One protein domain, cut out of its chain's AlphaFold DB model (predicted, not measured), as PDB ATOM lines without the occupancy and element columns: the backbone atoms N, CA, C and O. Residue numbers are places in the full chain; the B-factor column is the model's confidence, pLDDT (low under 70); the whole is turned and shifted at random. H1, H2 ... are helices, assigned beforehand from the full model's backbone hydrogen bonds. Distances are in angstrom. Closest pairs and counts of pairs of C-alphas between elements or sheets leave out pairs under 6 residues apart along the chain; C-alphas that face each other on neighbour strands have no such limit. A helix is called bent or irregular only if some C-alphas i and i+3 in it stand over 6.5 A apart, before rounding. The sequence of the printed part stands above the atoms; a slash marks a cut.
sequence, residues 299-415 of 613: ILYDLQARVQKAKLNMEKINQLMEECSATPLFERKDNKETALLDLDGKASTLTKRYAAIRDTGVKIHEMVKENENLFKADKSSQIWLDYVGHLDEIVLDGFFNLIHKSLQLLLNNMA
ATOM      1  N   ILE A 299     200.613 240.692 200.438       86.56
ATOM      2  CA  ILE A 299     200.122 239.341 200.783       86.56
ATOM      3  C   ILE A 299     200.209 238.395 199.578       86.56
ATOM      4  O   ILE A 299     200.642 237.245 199.714       86.56
ATOM      5  N   LEU A 300     199.803 238.859 198.392       88.38
ATOM      6  CA  LEU A 300     199.872 238.069 197.162       88.38
ATOM      7  C   LEU A 300     201.318 237.742 196.781       88.38
ATOM      8  O   LEU A 300     201.594 236.599 196.414       88.38
ATOM      9  N   TYR A 301     202.242 238.697 196.910       87.31
ATOM     10  CA  TYR A 301     203.663 238.457 196.664       87.31
ATOM     11  C   TYR A 301     204.261 237.457 197.655       87.31
ATOM     12  O   TYR A 301     204.983 236.556 197.229       87.31
ATOM     13  N   ASP A 302     203.933 237.560 198.946       90.62
ATOM     14  CA  ASP A 302     204.356 236.578 199.951       90.62
ATOM     15  C   ASP A 302     203.834 235.173 199.615       90.62
ATOM     16  O   ASP A 302     204.599 234.205 199.595       90.62
ATOM     17  N   LEU A 303     202.543 235.049 199.285       88.44
ATOM     18  CA  LEU A 303     201.950 233.769 198.900       88.44
ATOM     19  C   LEU A 303     202.605 233.204 197.636       88.44
ATOM     20  O   LEU A 303     202.968 232.027 197.612       88.44
ATOM     21  N   GLN A 304     202.791 234.030 196.606       88.25
ATOM     22  CA  GLN A 304     203.447 233.627 195.368       88.25
ATOM     23  C   GLN A 304     204.866 233.128 195.645       88.25
ATOM     24  O   GLN A 304     205.228 232.046 195.181       88.25
ATOM     25  N   ALA A 305     205.660 233.874 196.415       92.44
ATOM     26  CA  ALA A 305     207.029 233.499 196.745       92.44
ATOM     27  C   ALA A 305     207.080 232.153 197.480       92.44
ATOM     28  O   ALA A 305     207.859 231.273 197.103       92.44
ATOM     29  N   ARG A 306     206.205 231.954 198.477       94.12
ATOM     30  CA  ARG A 306     206.140 230.701 199.240       94.12
ATOM     31  C   ARG A 306     205.727 229.513 198.376       94.12
ATOM     32  O   ARG A 306     206.378 228.472 198.430       94.12
ATOM     33  N   VAL A 307     204.701 229.672 197.537       92.88
ATOM     34  CA  VAL A 307     204.217 228.608 196.641       92.88
ATOM     35  C   VAL A 307     205.262 228.250 195.582       92.88
ATOM     36  O   VAL A 307     205.519 227.070 195.354       92.88
ATOM     37  N   GLN A 308     205.910 229.242 194.965       93.50
ATOM     38  CA  GLN A 308     206.962 228.995 193.971       93.50
ATOM     39  C   GLN A 308     208.164 228.278 194.587       93.50
ATOM     40  O   GLN A 308     208.696 227.334 194.005       93.50
ATOM     41  N   LYS A 309     208.569 228.682 195.794       95.75
ATOM     42  CA  LYS A 309     209.660 228.023 196.509       95.75
ATOM     43  C   LYS A 309     209.308 226.580 196.885       95.75
ATOM     44  O   LYS A 309     210.131 225.694 196.670       95.75
ATOM     45  N   ALA A 310     208.092 226.329 197.372       94.69
ATOM     46  CA  ALA A 310     207.644 224.980 197.714       94.69
ATOM     47  C   ALA A 310     207.570 224.066 196.480       94.69
ATOM     48  O   ALA A 310     207.975 222.905 196.544       94.69
ATOM     49  N   LYS A 311     207.138 224.610 195.334       95.56
ATOM     50  CA  LYS A 311     207.171 223.918 194.041       95.56
ATOM     51  C   LYS A 311     208.597 223.523 193.643       95.56
ATOM     52  O   LYS A 311     208.834 222.361 193.330       95.56
ATOM     53  N   LEU A 312     209.549 224.457 193.709       96.75
ATOM     54  CA  LEU A 312     210.960 224.179 193.413       96.75
ATOM     55  C   LEU A 312     211.520 223.078 194.328       96.75
ATOM     56  O   LEU A 312     212.310 222.240 193.900       96.75
ATOM     57  N   ASN A 313     211.119 223.083 195.600       97.12
ATOM     58  CA  ASN A 313     211.511 222.036 196.531       97.12
ATOM     59  C   ASN A 313     210.945 220.672 196.106       97.12
ATOM     60  O   ASN A 313     211.671 219.685 196.105       97.12
ATOM     61  N   MET A 314     209.695 220.608 195.653       96.06
ATOM     62  CA  MET A 314     209.116 219.365 195.141       96.06
ATOM     63  C   MET A 314     209.854 218.825 193.905       96.06
ATOM     64  O   MET A 314     210.151 217.635 193.818       96.06
ATOM     65  N   GLU A 315     210.203 219.700 192.961       95.94
ATOM     66  CA  GLU A 315     210.973 219.332 191.761       95.94
ATOM     67  C   GLU A 315     212.354 218.770 192.129       95.94
ATOM     68  O   GLU A 315     212.771 217.735 191.613       95.94
ATOM     69  N   LYS A 316     213.036 219.401 193.087       96.62
ATOM     70  CA  LYS A 316     214.334 218.936 193.588       96.62
ATOM     71  C   LYS A 316     214.252 217.601 194.331       96.62
ATOM     72  O   LYS A 316     215.181 216.811 194.208       96.62
ATOM     73  N   ILE A 317     213.186 217.332 195.094       96.25
ATOM     74  CA  ILE A 317     212.999 216.026 195.758       96.25
ATOM     75  C   ILE A 317     212.879 214.919 194.706       96.25
ATOM     76  O   ILE A 317     213.565 213.903 194.816       96.25
ATOM     77  N   ASN A 318     212.080 215.145 193.658       94.69
ATOM     78  CA  ASN A 318     211.970 214.209 192.537       94.69
ATOM     79  C   ASN A 318     213.326 213.980 191.862       94.69
ATOM     80  O   ASN A 318     213.751 212.837 191.717       94.69
ATOM     81  N   GLN A 319     214.049 215.057 191.543       95.56
ATOM     82  CA  GLN A 319     215.377 214.966 190.936       95.56
ATOM     83  C   GLN A 319     216.355 214.156 191.802       95.56
ATOM     84  O   GLN A 319     217.057 213.283 191.296       95.56
ATOM     85  N   LEU A 320     216.387 214.403 193.114       95.19
ATOM     86  CA  LEU A 320     217.245 213.662 194.039       95.19
ATOM     87  C   LEU A 320     216.925 212.159 194.048       95.19
ATOM     88  O   LEU A 320     217.848 211.343 194.094       95.19
ATOM     89  N   MET A 321     215.645 211.774 193.983       94.25
ATOM     90  CA  MET A 321     215.256 210.361 193.922       94.25
ATOM     91  C   MET A 321     215.528 209.714 192.559       94.25
ATOM     92  O   MET A 321     215.923 208.544 192.504       94.25
ATOM     93  N   GLU A 322     215.402 210.460 191.464       93.00
ATOM     94  CA  GLU A 322     215.824 210.005 190.136       93.00
ATOM     95  C   GLU A 322     217.337 209.760 190.081       93.00
ATOM     96  O   GLU A 322     217.770 208.689 189.656       93.00
ATOM     97  N   GLU A 323     218.149 210.696 190.577       92.00
ATOM     98  CA  GLU A 323     219.611 210.565 190.637       92.00
ATOM     99  C   GLU A 323     220.044 209.399 191.542       92.00
ATOM    100  O   GLU A 323     220.914 208.603 191.171       92.00
ATOM    101  N   CYS A 324     219.399 209.250 192.705       91.25
ATOM    102  CA  CYS A 324     219.641 208.152 193.642       91.25
ATOM    103  C   CYS A 324     219.360 206.785 193.001       91.25
ATOM    104  O   CYS A 324     220.164 205.861 193.123       91.25
ATOM    105  N   SER A 325     218.248 206.665 192.270       90.56
ATOM    106  CA  SER A 325     217.848 205.427 191.596       90.56
ATOM    107  C   SER A 325     218.532 205.205 190.242       90.56
ATOM    108  O   SER A 325     218.438 204.115 189.681       90.56
ATOM    109  N   ALA A 326     219.216 206.201 189.671       88.75
ATOM    110  CA  ALA A 326     219.900 206.073 188.386       88.75
ATOM    111  C   ALA A 326     221.075 205.094 188.436       88.75
ATOM    112  O   ALA A 326     221.325 204.397 187.452       88.75
ATOM    113  N   THR A 327     221.768 205.022 189.575       83.06
ATOM    114  CA  THR A 327     222.960 204.183 189.704       83.06
ATOM    115  C   THR A 327     222.674 202.934 190.537       83.06
ATOM    116  O   THR A 327     222.182 203.071 191.656       83.06
ATOM    117  N   PRO A 328     222.981 201.720 190.041       84.75
ATOM    118  CA  PRO A 328     222.744 200.489 190.787       84.75
ATOM    119  C   PRO A 328     223.633 200.383 192.036       84.75
ATOM    120  O   PRO A 328     224.657 201.054 192.172       84.75
ATOM    121  N   LEU A 329     223.254 199.493 192.956       82.94
ATOM    122  CA  LEU A 329     224.018 199.212 194.179       82.94
ATOM    123  C   LEU A 329     225.361 198.520 193.908       82.94
ATOM    124  O   LEU A 329     226.283 198.622 194.720       82.94
ATOM    125  N   PHE A 330     225.452 197.804 192.789       76.81
ATOM    126  CA  PHE A 330     226.614 197.024 192.389       76.81
ATOM    127  C   PHE A 330     227.125 197.505 191.033       76.81
ATOM    128  O   PHE A 330     226.335 197.771 190.133       76.81
ATOM    129  N   GLU A 331     228.445 197.587 190.887       70.12
ATOM    130  CA  GLU A 331     229.125 198.007 189.659       70.12
ATOM    131  C   GLU A 331     230.225 196.995 189.314       70.12
ATOM    132  O   GLU A 331     230.817 196.372 190.204       70.12
ATOM    133  N   ARG A 332     230.493 196.806 188.017       72.56
ATOM    134  CA  ARG A 332     231.655 196.029 187.560       72.56
ATOM    135  C   ARG A 332     232.933 196.811 187.860       72.56
ATOM    136  O   ARG A 332     232.922 198.043 187.897       72.56
ATOM    137  N   LYS A 333     234.051 196.105 188.043       66.19
ATOM    138  CA  LYS A 333     235.344 196.754 188.291       66.19
ATOM    139  C   LYS A 333     235.678 197.733 187.154       66.19
ATOM    140  O   LYS A 333     235.594 197.383 185.977       66.19
ATOM    141  N   ASP A 334     236.011 198.973 187.508       63.06
ATOM    142  CA  ASP A 334     236.258 200.092 186.579       63.06
ATOM    143  C   ASP A 334     235.097 200.427 185.614       63.06
ATOM    144  O   ASP A 334     235.328 201.072 184.592       63.06
ATOM    145  N   ASN A 335     233.864 199.978 185.892       66.56
ATOM    146  CA  ASN A 335     232.710 200.084 184.984       66.56
ATOM    147  C   ASN A 335     232.966 199.523 183.571       66.56
ATOM    148  O   ASN A 335     232.331 199.925 182.597       66.56
ATOM    149  N   LYS A 336     233.890 198.563 183.453       70.69
ATOM    150  CA  LYS A 336     234.165 197.866 182.196       70.69
ATOM    151  C   LYS A 336     233.248 196.660 182.060       70.69
ATOM    152  O   LYS A 336     233.184 195.816 182.949       70.69
ATOM    153  N   GLU A 337     232.598 196.549 180.909       59.75
ATOM    154  CA  GLU A 337     231.660 195.466 180.591       59.75
ATOM    155  C   GLU A 337     232.330 194.079 180.617       59.75
ATOM    156  O   GLU A 337     231.723 193.093 181.018       59.75
ATOM    157  N   THR A 338     233.625 194.021 180.293       62.97
ATOM    158  CA  THR A 338     234.441 192.798 180.312       62.97
ATOM    159  C   THR A 338     235.007 192.450 181.690       62.97
ATOM    160  O   THR A 338     235.623 191.398 181.846       62.97
ATOM    161  N   ALA A 339     234.891 193.342 182.678       68.94
ATOM    162  CA  ALA A 339     235.461 193.132 184.002       68.94
ATOM    163  C   ALA A 339     234.468 192.418 184.923       68.94
ATOM    164  O   ALA A 339     233.261 192.633 184.842       68.94
ATOM    165  N   LEU A 340     234.981 191.576 185.819       74.44
ATOM    166  CA  LEU A 340     234.161 190.870 186.800       74.44
ATOM    167  C   LEU A 340     233.539 191.839 187.814       74.44
ATOM    168  O   LEU A 340     233.974 192.985 187.987       74.44
ATOM    169  N   LEU A 341     232.504 191.350 188.495       74.81
ATOM    170  CA  LEU A 341     231.902 192.058 189.612       74.81
ATOM    171  C   LEU A 341     232.929 192.194 190.746       74.81
ATOM    172  O   LEU A 341     233.501 191.199 191.187       74.81
ATOM    173  N   ASP A 342     233.160 193.419 191.223       72.88
ATOM    174  CA  ASP A 342     234.121 193.674 192.299       72.88
ATOM    175  C   ASP A 342     233.530 193.289 193.665       72.88
ATOM    176  O   ASP A 342     232.899 194.094 194.357       72.88
ATOM    177  N   LEU A 343     233.701 192.020 194.043       72.56
ATOM    178  CA  LEU A 343     233.266 191.510 195.344       72.56
ATOM    179  C   LEU A 343     234.200 191.938 196.484       72.56
ATOM    180  O   LEU A 343     233.721 192.125 197.604       72.56
ATOM    181  N   ASP A 344     235.484 192.162 196.202       71.88
ATOM    182  CA  ASP A 344     236.480 192.577 197.198       71.88
ATOM    183  C   ASP A 344     236.238 194.026 197.647       71.88
ATOM    184  O   ASP A 344     236.275 194.351 198.837       71.88
ATOM    185  N   GLY A 345     235.898 194.907 196.699       77.62
ATOM    186  CA  GLY A 345     235.516 196.294 196.955       77.62
ATOM    187  C   GLY A 345     234.088 196.478 197.482       77.62
ATOM    188  O   GLY A 345     233.760 197.574 197.955       77.62
ATOM    189  N   LYS A 346     233.246 195.432 197.467       81.69
ATOM    190  CA  LYS A 346     231.798 195.490 197.762       81.69
ATOM    191  C   LYS A 346     231.470 196.235 199.050       81.69
ATOM    192  O   LYS A 346     230.604 197.107 199.047       81.69
ATOM    193  N   ALA A 347     232.142 195.903 200.153       85.00
ATOM    194  CA  ALA A 347     231.869 196.521 201.450       85.00
ATOM    195  C   ALA A 347     232.115 198.038 201.415       85.00
ATOM    196  O   ALA A 347     231.307 198.820 201.924       85.00
ATOM    197  N   SER A 348     233.196 198.466 200.757       85.44
ATOM    198  CA  SER A 348     233.538 199.882 200.617       85.44
ATOM    199  C   SER A 348     232.555 200.622 199.702       85.44
ATOM    200  O   SER A 348     232.108 201.720 200.040       85.44
ATOM    201  N   THR A 349     232.154 200.003 198.589       83.88
ATOM    202  CA  THR A 349     231.210 200.568 197.617       83.88
ATOM    203  C   THR A 349     229.814 200.703 198.212       83.88
ATOM    204  O   THR A 349     229.225 201.781 198.141       83.88
ATOM    205  N   LEU A 350     229.314 199.664 198.888       87.31
ATOM    206  CA  LEU A 350     228.033 199.720 199.594       87.31
ATOM    207  C   LEU A 350     228.054 200.791 200.681       87.31
ATOM    208  O   LEU A 350     227.128 201.589 200.754       87.31
ATOM    209  N   THR A 351     229.122 200.874 201.480       90.38
ATOM    210  CA  THR A 351     229.234 201.907 202.527       90.38
ATOM    211  C   THR A 351     229.135 203.315 201.937       90.38
ATOM    212  O   THR A 351     228.379 204.141 202.448       90.38
ATOM    213  N   LYS A 352     229.831 203.581 200.824       89.56
ATOM    214  CA  LYS A 352     229.738 204.861 200.102       89.56
ATOM    215  C   LYS A 352     228.328 205.121 199.564       89.56
ATOM    216  O   LYS A 352     227.818 206.228 199.712       89.56
ATOM    217  N   ARG A 353     227.679 204.109 198.976       90.50
ATOM    218  CA  ARG A 353     226.308 204.213 198.451       90.50
ATOM    219  C   ARG A 353     225.294 204.499 199.556       90.50
ATOM    220  O   ARG A 353     224.522 205.443 199.433       90.50
ATOM    221  N   TYR A 354     225.334 203.761 200.663       92.12
ATOM    222  CA  TYR A 354     224.462 204.007 201.814       92.12
ATOM    223  C   TYR A 354     224.695 205.383 202.446       92.12
ATOM    224  O   TYR A 354     223.731 206.002 202.896       92.12
ATOM    225  N   ALA A 355     225.937 205.878 202.467       93.81
ATOM    226  CA  ALA A 355     226.230 207.243 202.902       93.81
ATOM    227  C   ALA A 355     225.559 208.277 201.983       93.81
ATOM    228  O   ALA A 355     224.818 209.122 202.470       93.81
ATOM    229  N   ALA A 356     225.702 208.144 200.660       92.19
ATOM    230  CA  ALA A 356     225.059 209.044 199.698       92.19
ATOM    231  C   ALA A 356     223.517 209.016 199.774       92.19
ATOM    232  O   ALA A 356     222.870 210.063 199.708       92.19
ATOM    233  N   ILE A 357     222.918 207.834 199.961       93.50
ATOM    234  CA  ILE A 357     221.467 207.683 200.171       93.50
ATOM    235  C   ILE A 357     221.039 208.396 201.458       93.50
ATOM    236  O   ILE A 357     220.034 209.105 201.472       93.50
ATOM    237  N   ARG A 358     221.817 208.253 202.537       94.81
ATOM    238  CA  ARG A 358     221.545 208.928 203.810       94.81
ATOM    239  C   ARG A 358     221.627 210.445 203.670       94.81
ATOM    240  O   ARG A 358     220.721 211.131 204.131       94.81
ATOM    241  N   ASP A 359     222.658 210.953 203.004       95.25
ATOM    242  CA  ASP A 359     222.828 212.387 202.747       95.25
ATOM    243  C   ASP A 359     221.673 212.944 201.903       95.25
ATOM    244  O   ASP A 359     221.186 214.048 202.147       95.25
ATOM    245  N   THR A 360     221.186 212.160 200.938       95.31
ATOM    246  CA  THR A 360     219.995 212.496 200.144       95.31
ATOM    247  C   THR A 360     218.745 212.562 201.021       95.31
ATOM    248  O   THR A 360     218.004 213.541 200.950       95.31
ATOM    249  N   GLY A 361     218.549 211.587 201.913       95.62
ATOM    250  CA  GLY A 361     217.454 211.595 202.886       95.62
ATOM    251  C   GLY A 361     217.482 212.817 203.812       95.62
ATOM    252  O   GLY A 361     216.441 213.425 204.051       95.62
ATOM    253  N   VAL A 362     218.665 213.238 204.277       96.88
ATOM    254  CA  VAL A 362     218.821 214.464 205.083       96.88
ATOM    255  C   VAL A 362     218.355 215.696 204.303       96.88
ATOM    256  O   VAL A 362     217.557 216.472 204.826       96.88
ATOM    257  N   LYS A 363     218.771 215.844 203.038       96.69
ATOM    258  CA  LYS A 363     218.335 216.959 202.176       96.69
ATOM    259  C   LYS A 363     216.823 216.962 201.952       96.69
ATOM    260  O   LYS A 363     216.200 218.017 202.035       96.69
ATOM    261  N   ILE A 364     216.225 215.794 201.702       96.50
ATOM    262  CA  ILE A 364     214.768 215.671 201.550       96.50
ATOM    263  C   ILE A 364     214.083 216.138 202.838       96.50
ATOM    264  O   ILE A 364     213.228 217.016 202.779       96.50
ATOM    265  N   HIS A 365     214.506 215.656 204.010       96.38
ATOM    266  CA  HIS A 365     213.940 216.103 205.286       96.38
ATOM    267  C   HIS A 365     214.084 217.615 205.524       96.38
ATOM    268  O   HIS A 365     213.138 218.243 206.005       96.38
ATOM    269  N   GLU A 366     215.224 218.218 205.177       97.12
ATOM    270  CA  GLU A 366     215.419 219.673 205.251       97.12
ATOM    271  C   GLU A 366     214.412 220.426 204.373       97.12
ATOM    272  O   GLU A 366     213.817 221.406 204.820       97.12
ATOM    273  N   MET A 367     214.160 219.936 203.159       97.31
ATOM    274  CA  MET A 367     213.208 220.542 202.227       97.31
ATOM    275  C   MET A 367     211.751 220.339 202.646       97.31
ATOM    276  O   MET A 367     210.942 221.253 202.492       97.31
ATOM    277  N   VAL A 368     211.404 219.185 203.226       95.81
ATOM    278  CA  VAL A 368     210.078 218.966 203.827       95.81
ATOM    279  C   VAL A 368     209.858 219.943 204.978       95.81
ATOM    280  O   VAL A 368     208.808 220.580 205.052       95.81
ATOM    281  N   LYS A 369     210.866 220.133 205.833       95.06
ATOM    282  CA  LYS A 369     210.817 221.113 206.924       95.06
ATOM    283  C   LYS A 369     210.751 222.554 206.409       95.06
ATOM    284  O   LYS A 369     210.090 223.392 207.015       95.06
ATOM    285  N   GLU A 370     211.418 222.876 205.304       95.94
ATOM    286  CA  GLU A 370     211.265 224.180 204.653       95.94
ATOM    287  C   GLU A 370     209.824 224.364 204.150       95.94
ATOM    288  O   GLU A 370     209.204 225.383 204.447       95.94
ATOM    289  N   ASN A 371     209.253 223.357 203.484       95.19
ATOM    290  CA  ASN A 371     207.882 223.396 202.969       95.19
ATOM    291  C   ASN A 371     206.831 223.516 204.082       95.19
ATOM    292  O   ASN A 371     205.850 224.233 203.906       95.19
ATOM    293  N   GLU A 372     207.069 222.913 205.249       93.75
ATOM    294  CA  GLU A 372     206.253 223.115 206.455       93.75
ATOM    295  C   GLU A 372     206.133 224.611 206.800       93.75
ATOM    296  O   GLU A 372     205.029 225.139 206.968       93.75
ATOM    297  N   ASN A 373     207.269 225.317 206.829       93.56
ATOM    298  CA  ASN A 373     207.321 226.751 207.121       93.56
ATOM    299  C   ASN A 373     206.712 227.592 205.989       93.56
ATOM    300  O   ASN A 373     206.009 228.569 206.255       93.56
ATOM    301  N   LEU A 374     206.950 227.214 204.728       92.62
ATOM    302  CA  LEU A 374     206.402 227.911 203.558       92.62
ATOM    303  C   LEU A 374     204.879 227.804 203.498       92.62
ATOM    304  O   LEU A 374     204.213 228.781 203.166       92.62
ATOM    305  N   PHE A 375     204.301 226.658 203.847       91.44
ATOM    306  CA  PHE A 375     202.849 226.507 203.907       91.44
ATOM    307  C   PHE A 375     202.244 227.035 205.206       91.44
ATOM    308  O   PHE A 375     201.034 227.248 205.250       91.44
ATOM    309  N   LYS A 376     203.069 227.293 206.233       90.38
ATOM    310  CA  LYS A 376     202.619 227.572 207.607       90.38
ATOM    311  C   LYS A 376     201.684 226.453 208.090       90.38
ATOM    312  O   LYS A 376     200.620 226.713 208.646       90.38
ATOM    313  N   ALA A 377     202.064 225.214 207.776       88.19
ATOM    314  CA  ALA A 377     201.216 224.045 207.943       88.19
ATOM    315  C   ALA A 377     201.116 223.617 209.413       88.19
ATOM    316  O   ALA A 377     202.086 223.678 210.168       88.19
ATOM    317  N   ASP A 378     199.941 223.123 209.795       90.56
ATOM    318  CA  ASP A 378     199.761 222.393 211.046       90.56
ATOM    319  C   ASP A 378     200.116 220.917 210.827       90.56
ATOM    320  O   ASP A 378     199.509 220.241 209.994       90.56
ATOM    321  N   LYS A 379     201.074 220.407 211.610       89.75
ATOM    322  CA  LYS A 379     201.561 219.018 211.539       89.75
ATOM    323  C   LYS A 379     200.486 217.978 211.806       89.75
ATOM    324  O   LYS A 379     200.636 216.837 211.388       89.75
ATOM    325  N   SER A 380     199.454 218.360 212.551       91.81
ATOM    326  CA  SER A 380     198.347 217.478 212.907       91.81
ATOM    327  C   SER A 380     197.209 217.494 211.883       91.81
ATOM    328  O   SER A 380     196.298 216.672 211.967       91.81
ATOM    329  N   SER A 381     197.262 218.397 210.899       95.19
ATOM    330  CA  SER A 381     196.242 218.497 209.860       95.19
ATOM    331  C   SER A 381     196.351 217.356 208.854       95.19
ATOM    332  O   SER A 381     197.441 217.041 208.370       95.19
ATOM    333  N   GLN A 382     195.201 216.805 208.459       94.44
ATOM    334  CA  GLN A 382     195.129 215.760 207.437       94.44
ATOM    335  C   GLN A 382     195.771 216.203 206.114       94.44
ATOM    336  O   GLN A 382     196.474 215.424 205.492       94.44
ATOM    337  N   ILE A 383     195.629 217.477 205.737       92.81
ATOM    338  CA  ILE A 383     196.197 218.022 204.491       92.81
ATOM    339  C   ILE A 383     197.733 217.924 204.489       92.81
ATOM    340  O   ILE A 383     198.342 217.644 203.459       92.81
ATOM    341  N   TRP A 384     198.369 218.156 205.643       95.19
ATOM    342  CA  TRP A 384     199.820 218.027 205.776       95.19
ATOM    343  C   TRP A 384     200.255 216.560 205.753       95.19
ATOM    344  O   TRP A 384     201.243 216.228 205.103       95.19
ATOM    345  N   LEU A 385     199.504 215.681 206.422       94.12
ATOM    346  CA  LEU A 385     199.768 214.242 206.407       94.12
ATOM    347  C   LEU A 385     199.627 213.648 205.002       94.12
ATOM    348  O   LEU A 385     200.484 212.868 204.605       94.12
ATOM    349  N   ASP A 386     198.621 214.064 204.231       95.12
ATOM    350  CA  ASP A 386     198.436 213.642 202.837       95.12
ATOM    351  C   ASP A 386     199.608 214.110 201.956       95.12
ATOM    352  O   ASP A 386     200.109 213.357 201.124       95.12
ATOM    353  N   TYR A 387     200.101 215.337 202.172       95.19
ATOM    354  CA  TYR A 387     201.293 215.848 201.490       95.19
ATOM    355  C   TYR A 387     202.552 215.030 201.826       95.19
ATOM    356  O   TYR A 387     203.312 214.680 200.923       95.19
ATOM    357  N   VAL A 388     202.775 214.706 203.104       95.25
ATOM    358  CA  VAL A 388     203.903 213.855 203.519       95.25
ATOM    359  C   VAL A 388     203.749 212.438 202.961       95.25
ATOM    360  O   VAL A 388     204.724 211.892 202.461       95.25
ATOM    361  N   GLY A 389     202.537 211.879 202.952       95.94
ATOM    362  CA  GLY A 389     202.258 210.576 202.348       95.94
ATOM    363  C   GLY A 389     202.591 210.538 200.855       95.94
ATOM    364  O   GLY A 389     203.228 209.600 200.392       95.94
ATOM    365  N   HIS A 390     202.261 211.597 200.113       95.12
ATOM    366  CA  HIS A 390     202.654 211.714 198.709       95.12
ATOM    367  C   HIS A 390     204.183 211.784 198.519       95.12
ATOM    368  O   HIS A 390     204.723 211.202 197.579       95.12
ATOM    369  N   LEU A 391     204.907 212.468 199.411       95.50
ATOM    370  CA  LEU A 391     206.373 212.458 199.388       95.50
ATOM    371  C   LEU A 391     206.949 211.074 199.694       95.50
ATOM    372  O   LEU A 391     207.924 210.669 199.061       95.50
ATOM    373  N   ASP A 392     206.352 210.357 200.644       95.62
ATOM    374  CA  ASP A 392     206.747 208.991 200.970       95.62
ATOM    375  C   ASP A 392     206.543 208.064 199.763       95.62
ATOM    376  O   ASP A 392     207.428 207.262 199.480       95.62
ATOM    377  N   GLU A 393     205.457 208.211 198.995       96.88
ATOM    378  CA  GLU A 393     205.250 207.475 197.735       96.88
ATOM    379  C   GLU A 393     206.378 207.734 196.723       96.88
ATOM    380  O   GLU A 393     206.952 206.782 196.196       96.88
ATOM    381  N   ILE A 394     206.781 208.997 196.516       95.19
ATOM    382  CA  ILE A 394     207.905 209.352 195.624       95.19
ATOM    383  C   ILE A 394     209.207 208.675 196.083       95.19
ATOM    384  O   ILE A 394     209.976 208.141 195.277       95.19
ATOM    385  N   VAL A 395     209.478 208.703 197.388       95.62
ATOM    386  CA  VAL A 395     210.683 208.097 197.966       95.62
ATOM    387  C   VAL A 395     210.643 206.569 197.844       95.62
ATOM    388  O   VAL A 395     211.653 205.956 197.483       95.62
ATOM    389  N   LEU A 396     209.488 205.950 198.098       95.62
ATOM    390  CA  LEU A 396     209.271 204.512 197.947       95.62
ATOM    391  C   LEU A 396     209.470 204.063 196.497       95.62
ATOM    392  O   LEU A 396     210.206 203.101 196.267       95.62
ATOM    393  N   ASP A 397     208.904 204.783 195.528       95.19
ATOM    394  CA  ASP A 397     209.089 204.515 194.100       95.19
ATOM    395  C   ASP A 397     210.561 204.645 193.693       95.19
ATOM    396  O   ASP A 397     211.100 203.803 192.969       95.19
ATOM    397  N   GLY A 398     211.262 205.658 194.209       94.38
ATOM    398  CA  GLY A 398     212.698 205.817 193.996       94.38
ATOM    399  C   GLY A 398     213.511 204.625 194.523       94.38
ATOM    400  O   GLY A 398     214.381 204.107 193.815       94.38
ATOM    401  N   PHE A 399     213.208 204.129 195.727       94.00
ATOM    402  CA  PHE A 399     213.859 202.929 196.266       94.00
ATOM    403  C   PHE A 399     213.503 201.660 195.490       94.00
ATOM    404  O   PHE A 399     214.386 200.836 195.236       94.00
ATOM    405  N   PHE A 400     212.246 201.507 195.075       94.94
ATOM    406  CA  PHE A 400     211.824 200.389 194.239       94.94
ATOM    407  C   PHE A 400     212.598 200.374 192.918       94.94
ATOM    408  O   PHE A 400     213.177 199.350 192.553       94.94
ATOM    409  N   ASN A 401     212.705 201.523 192.248       93.69
ATOM    410  CA  ASN A 401     213.460 201.672 191.006       93.69
ATOM    411  C   ASN A 401     214.955 201.375 191.184       93.69
ATOM    412  O   ASN A 401     215.556 200.719 190.328       93.69
ATOM    413  N   LEU A 402     215.555 201.800 192.301       93.00
ATOM    414  CA  LEU A 402     216.945 201.483 192.645       93.00
ATOM    415  C   LEU A 402     217.164 199.968 192.784       93.00
ATOM    416  O   LEU A 402     218.112 199.415 192.213       93.00
ATOM    417  N   ILE A 403     216.291 199.289 193.535       92.44
ATOM    418  CA  ILE A 403     216.362 197.835 193.741       92.44
ATOM    419  C   ILE A 403     216.132 197.115 192.414       92.44
ATOM    420  O   ILE A 403     216.925 196.250 192.047       92.44
ATOM    421  N   HIS A 404     215.101 197.510 191.668       91.50
ATOM    422  CA  HIS A 404     214.768 196.937 190.371       91.50
ATOM    423  C   HIS A 404     215.949 197.026 189.402       91.50
ATOM    424  O   HIS A 404     216.372 196.005 188.869       91.50
ATOM    425  N   LYS A 405     216.553 198.208 189.227       89.75
ATOM    426  CA  LYS A 405     217.738 198.380 188.367       89.75
ATOM    427  C   LYS A 405     218.928 197.553 188.840       89.75
ATOM    428  O   LYS A 405     219.630 196.975 188.017       89.75
ATOM    429  N   SER A 406     219.147 197.464 190.151       89.19
ATOM    430  CA  SER A 406     220.237 196.659 190.717       89.19
ATOM    431  C   SER A 406     220.039 195.161 190.460       89.19
ATOM    432  O   SER A 406     220.987 194.466 190.104       89.19
ATOM    433  N   LEU A 407     218.811 194.659 190.597       89.75
ATOM    434  CA  LEU A 407     218.474 193.266 190.295       89.75
ATOM    435  C   LEU A 407     218.497 192.988 188.790       89.75
ATOM    436  O   LEU A 407     218.991 191.947 188.372       89.75
ATOM    437  N   GLN A 408     218.020 193.925 187.975       88.56
ATOM    438  CA  GLN A 408     218.050 193.821 186.520       88.56
ATOM    439  C   GLN A 408     219.486 193.811 185.990       88.56
ATOM    440  O   GLN A 408     219.790 193.058 185.069       88.56
ATOM    441  N   LEU A 409     220.390 194.583 186.605       84.38
ATOM    442  CA  LEU A 409     221.820 194.492 186.331       84.38
ATOM    443  C   LEU A 409     222.319 193.063 186.579       84.38
ATOM    444  O   LEU A 409     222.941 192.490 185.691       84.38
ATOM    445  N   LEU A 410     222.028 192.470 187.740       84.06
ATOM    446  CA  LEU A 410     222.441 191.094 188.034       84.06
ATOM    447  C   LEU A 410     221.839 190.102 187.031       84.06
ATOM    448  O   LEU A 410     222.565 189.272 186.500       84.06
ATOM    449  N   LEU A 411     220.551 190.225 186.715       84.75
ATOM    450  CA  LEU A 411     219.870 189.338 185.773       84.75
ATOM    451  C   LEU A 411     220.459 189.413 184.357       84.75
ATOM    452  O   LEU A 411     220.667 188.384 183.730       84.75
ATOM    453  N   ASN A 412     220.762 190.616 183.864       81.12
ATOM    454  CA  ASN A 412     221.337 190.806 182.529       81.12
ATOM    455  C   ASN A 412     222.798 190.350 182.445       81.12
ATOM    456  O   ASN A 412     223.277 190.013 181.367       81.12
ATOM    457  N   ASN A 413     223.523 190.403 183.564       75.06
ATOM    458  CA  ASN A 413     224.949 190.092 183.605       75.06
ATOM    459  C   ASN A 413     225.242 188.647 184.019       75.06
ATOM    460  O   ASN A 413     226.364 188.202 183.811       75.06
ATOM    461  N   MET A 414     224.282 187.920 184.589       77.06
ATOM    462  CA  MET A 414     224.417 186.494 184.881       77.06
ATOM    463  C   MET A 414     223.815 185.696 183.725       77.06
ATOM    464  O   MET A 414     222.615 185.765 183.468       77.06
ATOM    465  N   ALA A 415     224.654 184.941 183.014       67.31
ATOM    466  CA  ALA A 415     224.169 184.050 181.968       67.31
ATOM    467  C   ALA A 415     223.341 182.917 182.606       67.31
ATOM    468  O   ALA A 415     223.800 182.318 183.580       67.31
TER     469      ALA A 415
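What this domain is: This is residues 299 to 415 of the 613 residues of the protein "Dynein heavy chain axonemal" of Limosa lapponica baueri (UniProt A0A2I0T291). H3, the longest helix, lies lengthwise in a loosely built rod of three long helices, a bundle that runs up and down, each helix against the one before it in the chain. H1 and H2 form a long helical hairpin, H3 packs on the second part of H1, and a long unnamed loop, residues 327 to 345, lies at the end of the rod where H1 ends, H2 begins and H3 ends. The printed part has 117 residues with three named helices in the order H1, H2, H3 and no named strand, and its class is all helix. The whole is loose, with a radius of gyration of the C-alphas of 18.6 A, and the C-alphas span 61 by 22 by 20 A.

How they stand to each other: H3, residues 382 to 413, touches H1, residues 299 to 326, through a part of each helix alone: residues 394 to 405 of H3 and residues 318 to 326 of H1. Their closest C-alphas are those of Leu 402 and Ser 325, 4.2 A apart. The two helices run the same way at a shallow tilt of 22 degrees. H1 also touches H2, residues 346 to 375, and their closest C-alphas are those of Arg 306 and Leu 374, 5.1 A apart. H1 and H2 run opposite ways at a shallow tilt of 14 degrees, and they are a helical hairpin. H2 and H3 are near each other, with 10 pairs of C-alphas within 10 A. In H1, H2 and H3 every pair of O of residue i and N of residue i+4 is within hydrogen-bond range.

Where its parts are: H3 has 32 residues, Gln 382 to Asn 413, and measures 46.0 A from first to last C-alpha. It begins with C-alpha 382 at (195.129, 215.760, 207.437) and ends with C-alpha 413 at (224.949, 190.092, 183.605). H2 has 30 residues, Lys 346 to Phe 375, and measures 42.9 A. H1 has 28 residues, Ile 299 to Ala 326, and measures 40.6 A, beginning with C-alpha 299 at (200.122, 239.341, 200.783). The three helices are not bent.

The domain as a whole: The two C-alphas farthest apart are those of Ile 299 and Ala 415, the first and last printed residues, at 63.2 A. The link from H1 to H2 is long, with 19 residues, and its C-alphas lie 11 to 30 A from the mean of the C-alphas. The link from H2 to H3 is short, with 6 residues. The printed part has no cut. The mean pLDDT of the printed part is 88.8, and seven residues are under 70: residues 333 to 335, residues 337 to 339 and residue 415.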